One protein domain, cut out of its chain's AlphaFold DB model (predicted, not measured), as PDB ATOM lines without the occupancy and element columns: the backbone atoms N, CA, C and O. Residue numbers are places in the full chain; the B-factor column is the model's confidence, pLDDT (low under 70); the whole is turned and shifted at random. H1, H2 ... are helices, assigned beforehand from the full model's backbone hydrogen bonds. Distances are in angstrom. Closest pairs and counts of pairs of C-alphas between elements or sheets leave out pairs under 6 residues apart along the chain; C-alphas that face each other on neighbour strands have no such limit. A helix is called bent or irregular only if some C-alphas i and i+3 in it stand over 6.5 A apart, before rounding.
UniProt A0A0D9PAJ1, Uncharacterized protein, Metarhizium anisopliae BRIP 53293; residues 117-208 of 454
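Overview. This is residues 117 to 208 of the 454 residues of an uncharacterized protein of Metarhizium anisopliae BRIP 53293 (UniProt A0A0D9PAJ1). One helix, H5, runs through the middle of a small helical body, and shorter helices are set round it: H1 and H2 cross its two end parts, H4 folds back beside it as a helical hairpin, and H7 crosses it. H6 makes a corner with H7, while H3 lies near H4 and a long loop, residues 150 to 160, joins these two. The printed part has 92 residues with seven named helices, H1 to H7 in order, and no named strand; the class is all helix. It is compact, with a radius of gyration of the C-alphas of 12.4 A, and rounded, spanning 34 by 27 by 22 A.

Along the chain. H1 is residues 117 to 129, 16.2 A long from C-alpha 117 at (47.684, 29.324, -52.855) to C-alpha 129. It is neither bent nor irregular, but only just: C-alphas 126 and 129 are 6.2 A apart. H2 is residues 135 to 142, H3 residues 146 to 149 and H4 residues 161 to 168. H5, residues 176 to 189, is the longest helix, 20.1 A from C-alpha 176 at (28.183, 21.940, -37.942) to C-alpha 189. H6 is residues 191 to 197, and H7, residues 199 to 206, ends at C-alpha 206 at (38.109, 11.512, -35.072).

Arrangement. H5 is the hub, touching four helices, and the helix packing is mostly crossed, one of four tilts being shallow. With residues 184 to 188 alone H5 touches H1, at a steep tilt of 56 degrees, opposite ways; the closest C-alphas, of Ala 121 and Ala 187, are 5.7 A apart. With residues 176 to 180 alone it touches H2, the closest C-alphas being those of Ile 137 and Ser 180, 5.9 A. H4 and H5 form a helical hairpin at a shallow tilt of 15 degrees, opposite ways; the C-alphas of Met 168 and Ala 178 are closest, at 5.7 A. With residues 178 to 182 alone H5 touches H7, about perpendicular at 76 degrees; the closest C-alphas, of Ala 182 and Tyr 201, are 6.3 A apart. H6 and H7 touch only at the corner, the closest C-alphas being those of Phe 195 and Arg 202, 5.2 A. H3 touches no helix; it is close to H4 but not clearly touching, with the C-alphas of Tyr 149 and Val 164 closest at 7.2 A. H1 and H2 are apart. In H1, H2, H4, H5 and H7 every O i to N i+4 pair is within hydrogen-bond range; in H6 it is 2 of 3, and H3 is too short for such a pair.

Size, cuts and confidence. The two C-alphas farthest apart, those of Lys 154 and Asn 207, are 35.6 A apart. The printed part has no cut, and the link from H3 to H4, 11 residues, is long. The mean pLDDT of the printed part is 72.2; 38 residues are under 70, among them residues 145 to 169 and 188 to 197.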
ATOM      1  N   ASN A 117      47.967  30.268 -53.942       71.62
ATOM      2  CA  ASN A 117      47.684  29.324 -52.855       71.62
ATOM      3  C   ASN A 117      46.176  29.204 -52.605       71.62
ATOM      4  O   ASN A 117      45.645  28.112 -52.403       71.62
ATOM      5  N   THR A 118      45.473  30.331 -52.624       74.50
ATOM      6  CA  THR A 118      44.027  30.370 -52.444       74.50
ATOM      7  C   THR A 118      43.298  29.864 -53.679       74.50
ATOM      8  O   THR A 118      42.362  29.087 -53.525       74.50
ATOM      9  N   ALA A 119      43.742  30.197 -54.892       80.56
ATOM     10  CA  ALA A 119      43.196  29.619 -56.120       80.56
ATOM     11  C   ALA A 119      43.298  28.079 -56.113       80.56
ATOM     12  O   ALA A 119      42.302  27.398 -56.369       80.56
ATOM     13  N   ALA A 120      44.454  27.530 -55.723       78.50
ATOM     14  CA  ALA A 120      44.672  26.092 -55.568       78.50
ATOM     15  C   ALA A 120      43.772  25.474 -54.479       78.50
ATOM     16  O   ALA A 120      43.127  24.449 -54.714       78.50
ATOM     17  N   ALA A 121      43.665  26.109 -53.308       76.81
ATOM     18  CA  ALA A 121      42.806  25.630 -52.228       76.81
ATOM     19  C   ALA A 121      41.305  25.708 -52.573       76.81
ATOM     20  O   ALA A 121      40.558  24.790 -52.234       76.81
ATOM     21  N   ILE A 122      40.858  26.746 -53.288       82.94
ATOM     22  CA  ILE A 122      39.482  26.878 -53.797       82.94
ATOM     23  C   ILE A 122      39.191  25.795 -54.838       82.94
ATOM     24  O   ILE A 122      38.155  25.141 -54.741       82.94
ATOM     25  N   ALA A 123      40.098  25.561 -55.792       83.19
ATOM     26  CA  ALA A 123      39.950  24.493 -56.781       83.19
ATOM     27  C   ALA A 123      39.861  23.114 -56.103       83.19
ATOM     28  O   ALA A 123      38.958  22.338 -56.396       83.19
ATOM     29  N   PHE A 124      40.713  22.839 -55.113       82.44
ATOM     30  CA  PHE A 124      40.654  21.608 -54.319       82.44
ATOM     31  C   PHE A 124      39.349  21.479 -53.513       82.44
ATOM     32  O   PHE A 124      38.752  20.401 -53.477       82.44
ATOM     33  N   ILE A 125      38.856  22.570 -52.911       84.06
ATOM     34  CA  ILE A 125      37.544  22.578 -52.248       84.06
ATOM     35  C   ILE A 125      36.437  22.264 -53.263       84.06
ATOM     36  O   ILE A 125      35.634  21.375 -52.998       84.06
ATOM     37  N   ARG A 126      36.409  22.936 -54.420       88.31
ATOM     38  CA  ARG A 126      35.385  22.782 -55.468       88.31
ATOM     39  C   ARG A 126      35.379  21.385 -56.092       88.31
ATOM     40  O   ARG A 126      34.323  20.762 -56.167       88.31
ATOM     41  N   ASP A 127      36.540  20.910 -56.533       84.94
ATOM     42  CA  ASP A 127      36.654  19.761 -57.439       84.94
ATOM     43  C   ASP A 127      36.854  18.431 -56.696       84.94
ATOM     44  O   ASP A 127      36.466  17.379 -57.200       84.94
ATOM     45  N   ILE A 128      37.442  18.460 -55.492       82.25
ATOM     46  CA  ILE A 128      37.848  17.252 -54.752       82.25
ATOM     47  C   ILE A 128      37.084  17.089 -53.429       82.25
ATOM     48  O   ILE A 128      36.755  15.959 -53.056       82.25
ATOM     49  N   LEU A 129      36.770  18.181 -52.721       82.69
ATOM     50  CA  LEU A 129      36.050  18.112 -51.439       82.69
ATOM     51  C   LEU A 129      34.527  18.205 -51.608       82.69
ATOM     52  O   LEU A 129      33.813  17.334 -51.118       82.69
ATOM     53  N   TRP A 130      34.014  19.212 -52.318       86.44
ATOM     54  CA  TRP A 130      32.575  19.496 -52.440       86.44
ATOM     55  C   TRP A 130      31.719  18.305 -52.919       86.44
ATOM     56  O   TRP A 130      30.643  18.082 -52.347       86.44
ATOM     57  N   PRO A 131      32.168  17.462 -53.877       85.56
ATOM     58  CA  PRO A 131      31.431  16.255 -54.251       85.56
ATOM     59  C   PRO A 131      31.236  15.290 -53.072       85.56
ATOM     60  O   PRO A 131      30.162  14.706 -52.938       85.56
ATOM     61  N   LYS A 132      32.225  15.200 -52.173       84.44
ATOM     62  CA  LYS A 132      32.256  14.297 -51.011       84.44
ATOM     63  C   LYS A 132      31.585  14.853 -49.750       84.44
ATOM     64  O   LYS A 132      31.265  14.079 -48.857       84.44
ATOM     65  N   LEU A 133      31.371  16.167 -49.647       84.38
ATOM     66  CA  LEU A 133      30.810  16.768 -48.430       84.38
ATOM     67  C   LEU A 133      29.315  16.430 -48.218       84.38
ATOM     68  O   LEU A 133      28.538  16.463 -49.180       84.38
ATOM     69  N   PRO A 134      28.886  16.181 -46.967       86.50
ATOM     70  CA  PRO A 134      27.483  16.202 -46.558       86.50
ATOM     71  C   PRO A 134      26.762  17.517 -46.908       86.50
ATOM     72  O   PRO A 134      27.367  18.591 -46.958       86.50
ATOM     73  N   ALA A 135      25.454  17.434 -47.164       85.38
ATOM     74  CA  ALA A 135      24.664  18.567 -47.653       85.38
ATOM     75  C   ALA A 135      24.452  19.675 -46.600       85.38
ATOM     76  O   ALA A 135      24.423  20.849 -46.966       85.38
ATOM     77  N   ASP A 136      24.380  19.318 -45.311       85.00
ATOM     78  CA  ASP A 136      24.365  20.262 -44.183       85.00
ATOM     79  C   ASP A 136      25.648  21.111 -44.158       85.00
ATOM     80  O   ASP A 136      25.585  22.329 -44.002       85.00
ATOM     81  N   ILE A 137      26.808  20.492 -44.391       84.25
ATOM     82  CA  ILE A 137      28.109  21.174 -44.427       84.25
ATOM     83  C   ILE A 137      28.249  22.043 -45.682       84.25
ATOM     84  O   ILE A 137      28.716  23.176 -45.577       84.25
ATOM     85  N   CYS A 138      27.792  21.584 -46.854       85.31
ATOM     86  CA  CYS A 138      27.697  22.446 -48.041       85.31
ATOM     87  C   CYS A 138      26.821  23.686 -47.780       85.31
ATOM     88  O   CYS A 138      27.162  24.784 -48.222       85.31
ATOM     89  N   GLN A 139      25.716  23.531 -47.043       86.38
ATOM     90  CA  GLN A 139      24.806  24.628 -46.719       86.38
ATOM     91  C   GLN A 139      25.408  25.603 -45.686       86.38
ATOM     92  O   GLN A 139      25.367  26.813 -45.913       86.38
ATOM     93  N   ASP A 140      26.032  25.108 -44.612       85.06
ATOM     94  CA  ASP A 140      26.751  25.927 -43.617       85.06
ATOM     95  C   ASP A 140      27.899  26.717 -44.265       85.06
ATOM     96  O   ASP A 140      27.981  27.934 -44.081       85.06
ATOM     97  N   LEU A 141      28.689  26.072 -45.134       82.88
ATOM     98  CA  LEU A 141      29.717  26.731 -45.948       82.88
ATOM     99  C   LEU A 141      29.129  27.791 -46.895       82.88
ATOM    100  O   LEU A 141      29.710  28.862 -47.017       82.88
ATOM    101  N   SER A 142      27.973  27.549 -47.526       82.69
ATOM    102  CA  SER A 142      27.315  28.553 -48.389       82.69
ATOM    103  C   SER A 142      26.746  29.751 -47.614       82.69
ATOM    104  O   SER A 142      26.660  30.856 -48.143       82.69
ATOM    105  N   SER A 143      26.411  29.577 -46.329       81.31
ATOM    106  CA  SER A 143      25.926  30.661 -45.456       81.31
ATOM    107  C   SER A 143      27.027  31.646 -45.026       81.31
ATOM    108  O   SER A 143      26.799  32.557 -44.223       81.31
ATOM    109  N   HIS A 144      28.255  31.422 -45.492       75.38
ATOM    110  CA  HIS A 144      29.481  31.941 -44.916       75.38
ATOM    111  C   HIS A 144      30.445  32.373 -46.030       75.38
ATOM    112  O   HIS A 144      31.035  31.509 -46.672       75.38
ATOM    113  N   PRO A 145      30.671  33.685 -46.250       69.38
ATOM    114  CA  PRO A 145      31.551  34.131 -47.324       69.38
ATOM    115  C   PRO A 145      32.964  33.584 -47.102       69.38
ATOM    116  O   PRO A 145      33.622  33.927 -46.108       69.38
ATOM    117  N   LEU A 146      33.430  32.734 -48.020       69.69
ATOM    118  CA  LEU A 146      34.698  32.013 -47.906       69.69
ATOM    119  C   LEU A 146      35.849  33.014 -47.791       69.69
ATOM    120  O   LEU A 146      36.690  32.877 -46.901       69.69
ATOM    121  N   ARG A 147      35.802  34.111 -48.562       64.25
ATOM    122  CA  ARG A 147      36.688  35.284 -48.418       64.25
ATOM    123  C   ARG A 147      36.902  35.767 -46.989       64.25
ATOM    124  O   ARG A 147      38.020  36.142 -46.643       64.25
ATOM    125  N   LYS A 148      35.870  35.742 -46.145       68.88
ATOM    126  CA  LYS A 148      35.935  36.243 -44.764       68.88
ATOM    127  C   LYS A 148      36.588  35.245 -43.807       68.88
ATOM    128  O   LYS A 148      37.305  35.654 -42.895       68.88
ATOM    129  N   TYR A 149      36.389  33.948 -44.039       65.62
ATOM    130  CA  TYR A 149      37.059  32.878 -43.289       65.62
ATOM    131  C   TYR A 149      38.527  32.715 -43.695       65.62
ATOM    132  O   TYR A 149      39.381  32.489 -42.837       65.62
ATOM    133  N   LEU A 150      38.815  32.920 -44.981       62.62
ATOM    134  CA  LEU A 150      40.146  32.875 -45.588       62.62
ATOM    135  C   LEU A 150      40.913  34.204 -45.492       62.62
ATOM    136  O   LEU A 150      42.081  34.261 -45.856       62.62
ATOM    137  N   LYS A 151      40.278  35.270 -44.985       60.25
ATOM    138  CA  LYS A 151      40.838  36.628 -44.873       60.25
ATOM    139  C   LYS A 151      41.418  37.199 -46.178       60.25
ATOM    140  O   LYS A 151      42.418  37.910 -46.168       60.25
ATOM    141  N   LEU A 152      40.706  37.012 -47.284       50.59
ATOM    142  CA  LEU A 152      41.024  37.595 -48.595       50.59
ATOM    143  C   LEU A 152      40.740  39.115 -48.696       50.59
ATOM    144  O   LEU A 152      40.639  39.673 -49.787       50.59
ATOM    145  N   GLU A 153      40.619  39.823 -47.569       47.09
ATOM    146  CA  GLU A 153      40.367  41.269 -47.501       47.09
ATOM    147  C   GLU A 153      41.650  42.090 -47.764       47.09
ATOM    148  O   GLU A 153      42.143  42.805 -46.894       47.09
ATOM    149  N   LYS A 154      42.185  41.997 -48.991       47.31
ATOM    150  CA  LYS A 154      43.232  42.859 -49.596       47.31
ATOM    151  C   LYS A 154      44.591  42.995 -48.876       47.31
ATOM    152  O   LYS A 154      45.487  43.633 -49.424       47.31
ATOM    153  N   THR A 155      44.799  42.406 -47.701       43.88
ATOM    154  CA  THR A 155      46.108  42.387 -47.026       43.88
ATOM    155  C   THR A 155      46.971  41.234 -47.534       43.88
ATOM    156  O   THR A 155      46.583  40.079 -47.394       43.88
ATOM    157  N   THR A 156      48.162  41.538 -48.057       45.12
ATOM    158  CA  THR A 156      49.126  40.614 -48.699       45.12
ATOM    159  C   THR A 156      49.850  39.649 -47.741       45.12
ATOM    160  O   THR A 156      51.023  39.324 -47.913       45.12
ATOM    161  N   THR A 157      49.162  39.178 -46.702       51.34
ATOM    162  CA  THR A 157      49.672  38.217 -45.717       51.34
ATOM    163  C   THR A 157      48.823  36.953 -45.740       51.34
ATOM    164  O   THR A 157      47.638  37.034 -45.414       51.34
ATOM    165  N   GLN A 158      49.444  35.805 -46.051       53.22
ATOM    166  CA  GLN A 158      48.829  34.468 -45.971       53.22
ATOM    167  C   GLN A 158      47.971  34.313 -44.695       53.22
ATOM    168  O   GLN A 158      48.381  34.783 -43.622       53.22
ATOM    169  N   PRO A 159      46.812  33.627 -44.759       53.41
ATOM    170  CA  PRO A 159      45.929  33.443 -43.611       53.41
ATOM    171  C   PRO A 159      46.609  32.630 -42.505       53.41
ATOM    172  O   PRO A 159      46.601  31.402 -42.507       53.41
ATOM    173  N   SER A 160      47.199  33.325 -41.528       56.38
ATOM    174  CA  SER A 160      47.981  32.681 -40.469       56.38
ATOM    175  C   SER A 160      47.148  31.635 -39.719       56.38
ATOM    176  O   SER A 160      46.043  31.947 -39.258       56.38
ATOM    177  N   ASN A 161      47.711  30.437 -39.527       56.62
ATOM    178  CA  ASN A 161      47.066  29.257 -38.929       56.62
ATOM    179  C   ASN A 161      46.299  29.606 -37.636       56.62
ATOM    180  O   ASN A 161      45.192  29.127 -37.393       56.62
ATOM    181  N   ASN A 162      46.869  30.524 -36.846       59.44
ATOM    182  CA  ASN A 162      46.313  31.086 -35.615       59.44
ATOM    183  C   ASN A 162      44.883  31.639 -35.726       59.44
ATOM    184  O   ASN A 162      44.229  31.766 -34.696       59.44
ATOM    185  N   ILE A 163      44.393  32.019 -36.909       64.12
ATOM    186  CA  ILE A 163      43.074  32.649 -37.073       64.12
ATOM    187  C   ILE A 163      41.988  31.589 -37.243       64.12
ATOM    188  O   ILE A 163      41.044  31.561 -36.453       64.12
ATOM    189  N   VAL A 164      42.154  30.674 -38.202       61.19
ATOM    190  CA  VAL A 164      41.190  29.589 -38.436       61.19
ATOM    191  C   VAL A 164      41.140  28.665 -37.214       61.19
ATOM    192  O   VAL A 164      40.061  28.414 -36.680       61.19
ATOM    193  N   VAL A 165      42.301  28.304 -36.646       63.03
ATOM    194  CA  VAL A 165      42.392  27.524 -35.395       63.03
ATOM    195  C   VAL A 165      41.738  28.243 -34.205       63.03
ATOM    196  O   VAL A 165      41.087  27.600 -33.383       63.03
ATOM    197  N   LYS A 166      41.843  29.576 -34.097       67.44
ATOM    198  CA  LYS A 166      41.192  30.353 -33.021       67.44
ATOM    199  C   LYS A 166      39.680  30.484 -33.204       67.44
ATOM    200  O   LYS A 166      38.980  30.652 -32.209       67.44
ATOM    201  N   ASN A 167      39.173  30.385 -34.432       67.19
ATOM    202  CA  ASN A 167      37.737  30.288 -34.689       67.19
ATOM    203  C   ASN A 167      37.225  28.870 -34.391       67.19
ATOM    204  O   ASN A 167      36.237  28.735 -33.673       67.19
ATOM    205  N   MET A 168      37.957  27.821 -34.790       65.75
ATOM    206  CA  MET A 168      37.649  26.435 -34.406       65.75
ATOM    207  C   MET A 168      37.581  26.263 -32.883       65.75
ATOM    208  O   MET A 168      36.629  25.685 -32.379       65.75
ATOM    209  N   LYS A 169      38.530  26.847 -32.136       66.50
ATOM    210  CA  LYS A 169      38.557  26.815 -30.658       66.50
ATOM    211  C   LYS A 169      37.465  27.643 -29.965       66.50
ATOM    212  O   LYS A 169      37.347  27.577 -28.746       66.50
ATOM    213  N   LYS A 170      36.688  28.435 -30.712       70.50
ATOM    214  CA  LYS A 170      35.473  29.110 -30.221       70.50
ATOM    215  C   LYS A 170      34.197  28.345 -30.573       70.50
ATOM    216  O   LYS A 170      33.189  28.519 -29.895       70.50
ATOM    217  N   ALA A 171      34.225  27.552 -31.639       68.06
ATOM    218  CA  ALA A 171      33.121  26.686 -32.008       68.06
ATOM    219  C   ALA A 171      33.045  25.489 -31.045       68.06
ATOM    220  O   ALA A 171      34.058  24.999 -30.547       68.06
ATOM    221  N   ASN A 172      31.838  24.986 -30.790       73.81
ATOM    222  CA  ASN A 172      31.683  23.693 -30.131       73.81
ATOM    223  C   ASN A 172      32.222  22.603 -31.074       73.81
ATOM    224  O   ASN A 172      31.784  22.529 -32.213       73.81
ATOM    225  N   VAL A 173      33.119  21.740 -30.592       68.75
ATOM    226  CA  VAL A 173      33.731  20.615 -31.334       68.75
ATOM    227  C   VAL A 173      32.703  19.727 -32.060       68.75
ATOM    228  O   VAL A 173      33.029  19.137 -33.083       68.75
ATOM    229  N   ARG A 174      31.456  19.643 -31.575       72.88
ATOM    230  CA  ARG A 174      30.368  18.876 -32.213       72.88
ATOM    231  C   ARG A 174      29.465  19.691 -33.154       72.88
ATOM    232  O   ARG A 174      28.516  19.135 -33.699       72.88
ATOM    233  N   SER A 175      29.693  20.995 -33.329       81.19
ATOM    234  CA  SER A 175      28.836  21.827 -34.182       81.19
ATOM    235  C   SER A 175      29.093  21.597 -35.672       81.19
ATOM    236  O   SER A 175      30.178  21.193 -36.091       81.19
ATOM    237  N   LEU A 176      28.079  21.904 -36.484       80.75
ATOM    238  CA  LEU A 176      28.183  21.940 -37.942       80.75
ATOM    239  C   LEU A 176      29.312  22.883 -38.388       80.75
ATOM    240  O   LEU A 176      30.262  22.455 -39.037       80.75
ATOM    241  N   HIS A 177      29.285  24.112 -37.877       80.88
ATOM    242  CA  HIS A 177      30.303  25.133 -38.096       80.88
ATOM    243  C   HIS A 177      31.747  24.676 -37.786       80.88
ATOM    244  O   HIS A 177      32.683  25.022 -38.508       80.88
ATOM    245  N   ALA A 178      31.963  23.871 -36.736       78.25
ATOM    246  CA  ALA A 178      33.288  23.330 -36.424       78.25
ATOM    247  C   ALA A 178      33.769  22.308 -37.472       78.25
ATOM    248  O   ALA A 178      34.946  22.332 -37.840       78.25
ATOM    249  N   ARG A 179      32.862  21.464 -37.994       81.38
ATOM    250  CA  ARG A 179      33.142  20.552 -39.119       81.38
ATOM    251  C   ARG A 179      33.486  21.348 -40.384       81.38
ATOM    252  O   ARG A 179      34.543  21.114 -40.966       81.38
ATOM    253  N   SER A 180      32.695  22.363 -40.737       82.00
ATOM    254  CA  SER A 180      32.960  23.270 -41.870       82.00
ATOM    255  C   SER A 180      34.338  23.944 -41.791       82.00
ATOM    256  O   SER A 180      35.104  23.926 -42.757       82.00
ATOM    257  N   LEU A 181      34.715  24.475 -40.621       79.31
ATOM    258  CA  LEU A 181      36.045  25.058 -40.402       79.31
ATOM    259  C   LEU A 181      37.180  24.026 -40.509       79.31
ATOM    260  O   LEU A 181      38.274  24.374 -40.962       79.31
ATOM    261  N   ALA A 182      36.948  22.770 -40.117       78.94
ATOM    262  CA  ALA A 182      37.933  21.699 -40.264       78.94
ATOM    263  C   ALA A 182      38.178  21.340 -41.741       78.94
ATOM    264  O   ALA A 182      39.333  21.134 -42.118       78.94
ATOM    265  N   VAL A 183      37.140  21.349 -42.589       80.50
ATOM    266  CA  VAL A 183      37.268  21.176 -44.054       80.50
ATOM    267  C   VAL A 183      38.161  22.260 -44.652       80.50
ATOM    268  O   VAL A 183      39.163  21.943 -45.294       80.50
ATOM    269  N   ILE A 184      37.835  23.533 -44.393       77.50
ATOM    270  CA  ILE A 184      38.600  24.683 -44.903       77.50
ATOM    271  C   ILE A 184      40.061  24.597 -44.440       77.50
ATOM    272  O   ILE A 184      40.984  24.745 -45.239       77.50
ATOM    273  N   SER A 185      40.280  24.289 -43.157       75.12
ATOM    274  CA  SER A 185      41.627  24.133 -42.597       75.12
ATOM    275  C   SER A 185      42.411  23.014 -43.293       75.12
ATOM    276  O   SER A 185      43.579  23.204 -43.624       75.12
ATOM    277  N   ARG A 186      41.778  21.859 -43.549       77.25
ATOM    278  CA  ARG A 186      42.415  20.696 -44.188       77.25
ATOM    279  C   ARG A 186      42.855  20.996 -45.623       77.25
ATOM    280  O   ARG A 186      43.959  20.605 -45.985       77.25
ATOM    281  N   ALA A 187      42.050  21.730 -46.394       73.50
ATOM    282  CA  ALA A 187      42.404  22.151 -47.753       73.50
ATOM    283  C   ALA A 187      43.678  23.017 -47.800       73.50
ATOM    284  O   ALA A 187      44.517  22.828 -48.678       73.50
ATOM    285  N   TYR A 188      43.842  23.930 -46.838       68.94
ATOM    286  CA  TYR A 188      44.980  24.855 -46.784       68.94
ATOM    287  C   TYR A 188      46.243  24.261 -46.158       68.94
ATOM    288  O   TYR A 188      47.336  24.435 -46.684       68.94
ATOM    289  N   PHE A 189      46.113  23.595 -45.011       68.94
ATOM    290  CA  PHE A 189      47.267  23.216 -44.185       68.94
ATOM    291  C   PHE A 189      47.608  21.719 -44.266       68.94
ATOM    292  O   PHE A 189      48.663  21.304 -43.782       68.94
ATOM    293  N   GLY A 190      46.741  20.909 -44.881       69.88
ATOM    294  CA  GLY A 190      46.825  19.451 -44.870       69.88
ATOM    295  C   GLY A 190      46.382  18.841 -43.538       69.88
ATOM    296  O   GLY A 190      46.294  19.517 -42.513       69.88
ATOM    297  N   HIS A 191      46.080  17.544 -43.550       68.00
ATOM    298  CA  HIS A 191      45.649  16.823 -42.356       68.00
ATOM    299  C   HIS A 191      46.790  16.680 -41.344       68.00
ATOM    300  O   HIS A 191      46.616  17.040 -40.184       68.00
ATOM    301  N   GLU A 192      47.962  16.226 -41.795       63.09
ATOM    302  CA  GLU A 192      49.119  15.883 -40.951       63.09
ATOM    303  C   GLU A 192      49.552  17.059 -40.056       63.09
ATOM    304  O   GLU A 192      49.546  16.948 -38.828       63.09
ATOM    305  N   ASN A 193      49.795  18.238 -40.647       65.88
ATOM    306  CA  ASN A 193      50.193  19.442 -39.905       65.88
ATOM    307  C   ASN A 193      49.161  19.880 -38.849       65.88
ATOM    308  O   ASN A 193      49.532  20.467 -37.830       65.88
ATOM    309  N   LEU A 194      47.867  19.648 -39.087       66.44
ATOM    310  CA  LEU A 194      46.788  20.033 -38.170       66.44
ATOM    311  C   LEU A 194      46.516  18.975 -37.098       66.44
ATOM    312  O   LEU A 194      46.142  19.331 -35.982       66.44
ATOM    313  N   PHE A 195      46.699  17.697 -37.424       62.03
ATOM    314  CA  PHE A 195      46.432  16.573 -36.532       62.03
ATOM    315  C   PHE A 195      47.398  16.553 -35.340       62.03
ATOM    316  O   PHE A 195      46.957  16.396 -34.199       62.03
ATOM    317  N   ASP A 196      48.682  16.817 -35.595       58.44
ATOM    318  CA  ASP A 196      49.721  16.867 -34.559       58.44
ATOM    319  C   ASP A 196      49.742  18.199 -33.788       58.44
ATOM    320  O   ASP A 196      50.073  18.229 -32.602       58.44
ATOM    321  N   SER A 197      49.365  19.318 -34.426       62.69
ATOM    322  CA  SER A 197      49.432  20.651 -33.800       62.69
ATOM    323  C   SER A 197      48.136  21.125 -33.129       62.69
ATOM    324  O   SER A 197      48.169  22.067 -32.328       62.69
ATOM    325  N   ASN A 198      46.983  20.511 -33.427       71.19
ATOM    326  CA  ASN A 198      45.684  20.990 -32.960       71.19
ATOM    327  C   ASN A 198      44.738  19.861 -32.514       71.19
ATOM    328  O   ASN A 198      43.906  19.365 -33.276       71.19
ATOM    329  N   LEU A 199      44.789  19.555 -31.214       75.44
ATOM    330  CA  LEU A 199      43.931  18.579 -30.532       75.44
ATOM    331  C   LEU A 199      42.427  18.736 -30.839       75.44
ATOM    332  O   LEU A 199      41.703  17.745 -30.876       75.44
ATOM    333  N   ASP A 200      41.939  19.958 -31.059       72.44
ATOM    334  CA  ASP A 200      40.510  20.191 -31.291       72.44
ATOM    335  C   ASP A 200      40.105  19.934 -32.753       72.44
ATOM    336  O   ASP A 200      39.010  19.434 -32.990       72.44
ATOM    337  N   TYR A 201      41.008  20.148 -33.723       73.81
ATOM    338  CA  TYR A 201      40.833  19.663 -35.102       73.81
ATOM    339  C   TYR A 201      40.797  18.133 -35.134       73.81
ATOM    340  O   TYR A 201      39.899  17.548 -35.738       73.81
ATOM    341  N   ARG A 202      41.722  17.488 -34.411       75.31
ATOM    342  CA  ARG A 202      41.753  16.032 -34.261       75.31
ATOM    343  C   ARG A 202      40.437  15.489 -33.697       75.31
ATOM    344  O   ARG A 202      39.821  14.651 -34.338       75.31
ATOM    345  N   LYS A 203      39.927  16.041 -32.587       76.81
ATOM    346  CA  LYS A 203      38.614  15.647 -32.031       76.81
ATOM    347  C   LYS A 203      37.447  15.817 -33.012       76.81
ATOM    348  O   LYS A 203      36.503  15.040 -32.922       76.81
ATOM    349  N   ILE A 204      37.476  16.815 -33.900       76.00
ATOM    350  CA  ILE A 204      36.427  16.998 -34.919       76.00
ATOM    351  C   ILE A 204      36.490  15.867 -35.949       76.00
ATOM    352  O   ILE A 204      35.466  15.249 -36.220       76.00
ATOM    353  N   MET A 205      37.678  15.560 -36.484       73.62
ATOM    354  CA  MET A 205      37.825  14.521 -37.512       73.62
ATOM    355  C   MET A 205      37.665  13.100 -36.946       73.62
ATOM    356  O   MET A 205      36.961  12.296 -37.549       73.62
ATOM    357  N   ASP A 206      38.219  12.813 -35.762       74.25
ATOM    358  CA  ASP A 206      38.109  11.512 -35.072       74.25
ATOM    359  C   ASP A 206      36.642  11.147 -34.731       74.25
ATOM    360  O   ASP A 206      36.328   9.979 -34.521       74.25
ATOM    361  N   ASN A 207      35.732  12.134 -34.677       69.81
ATOM    362  CA  ASN A 207      34.295  11.946 -34.416       69.81
ATOM    363  C   ASN A 207      33.408  12.179 -35.660       69.81
ATOM    364  O   ASN A 207      32.191  12.303 -35.516       69.81
ATOM    365  N   TRP A 208      33.976  12.263 -36.869       74.75
ATOM    366  CA  TRP A 208      33.219  12.530 -38.099       74.75
ATOM    367  C   TRP A 208      33.262  11.324 -39.061       74.75
ATOM    368  O   TRP A 208      34.100  11.289 -39.964       74.75
TER     369      TRP A 208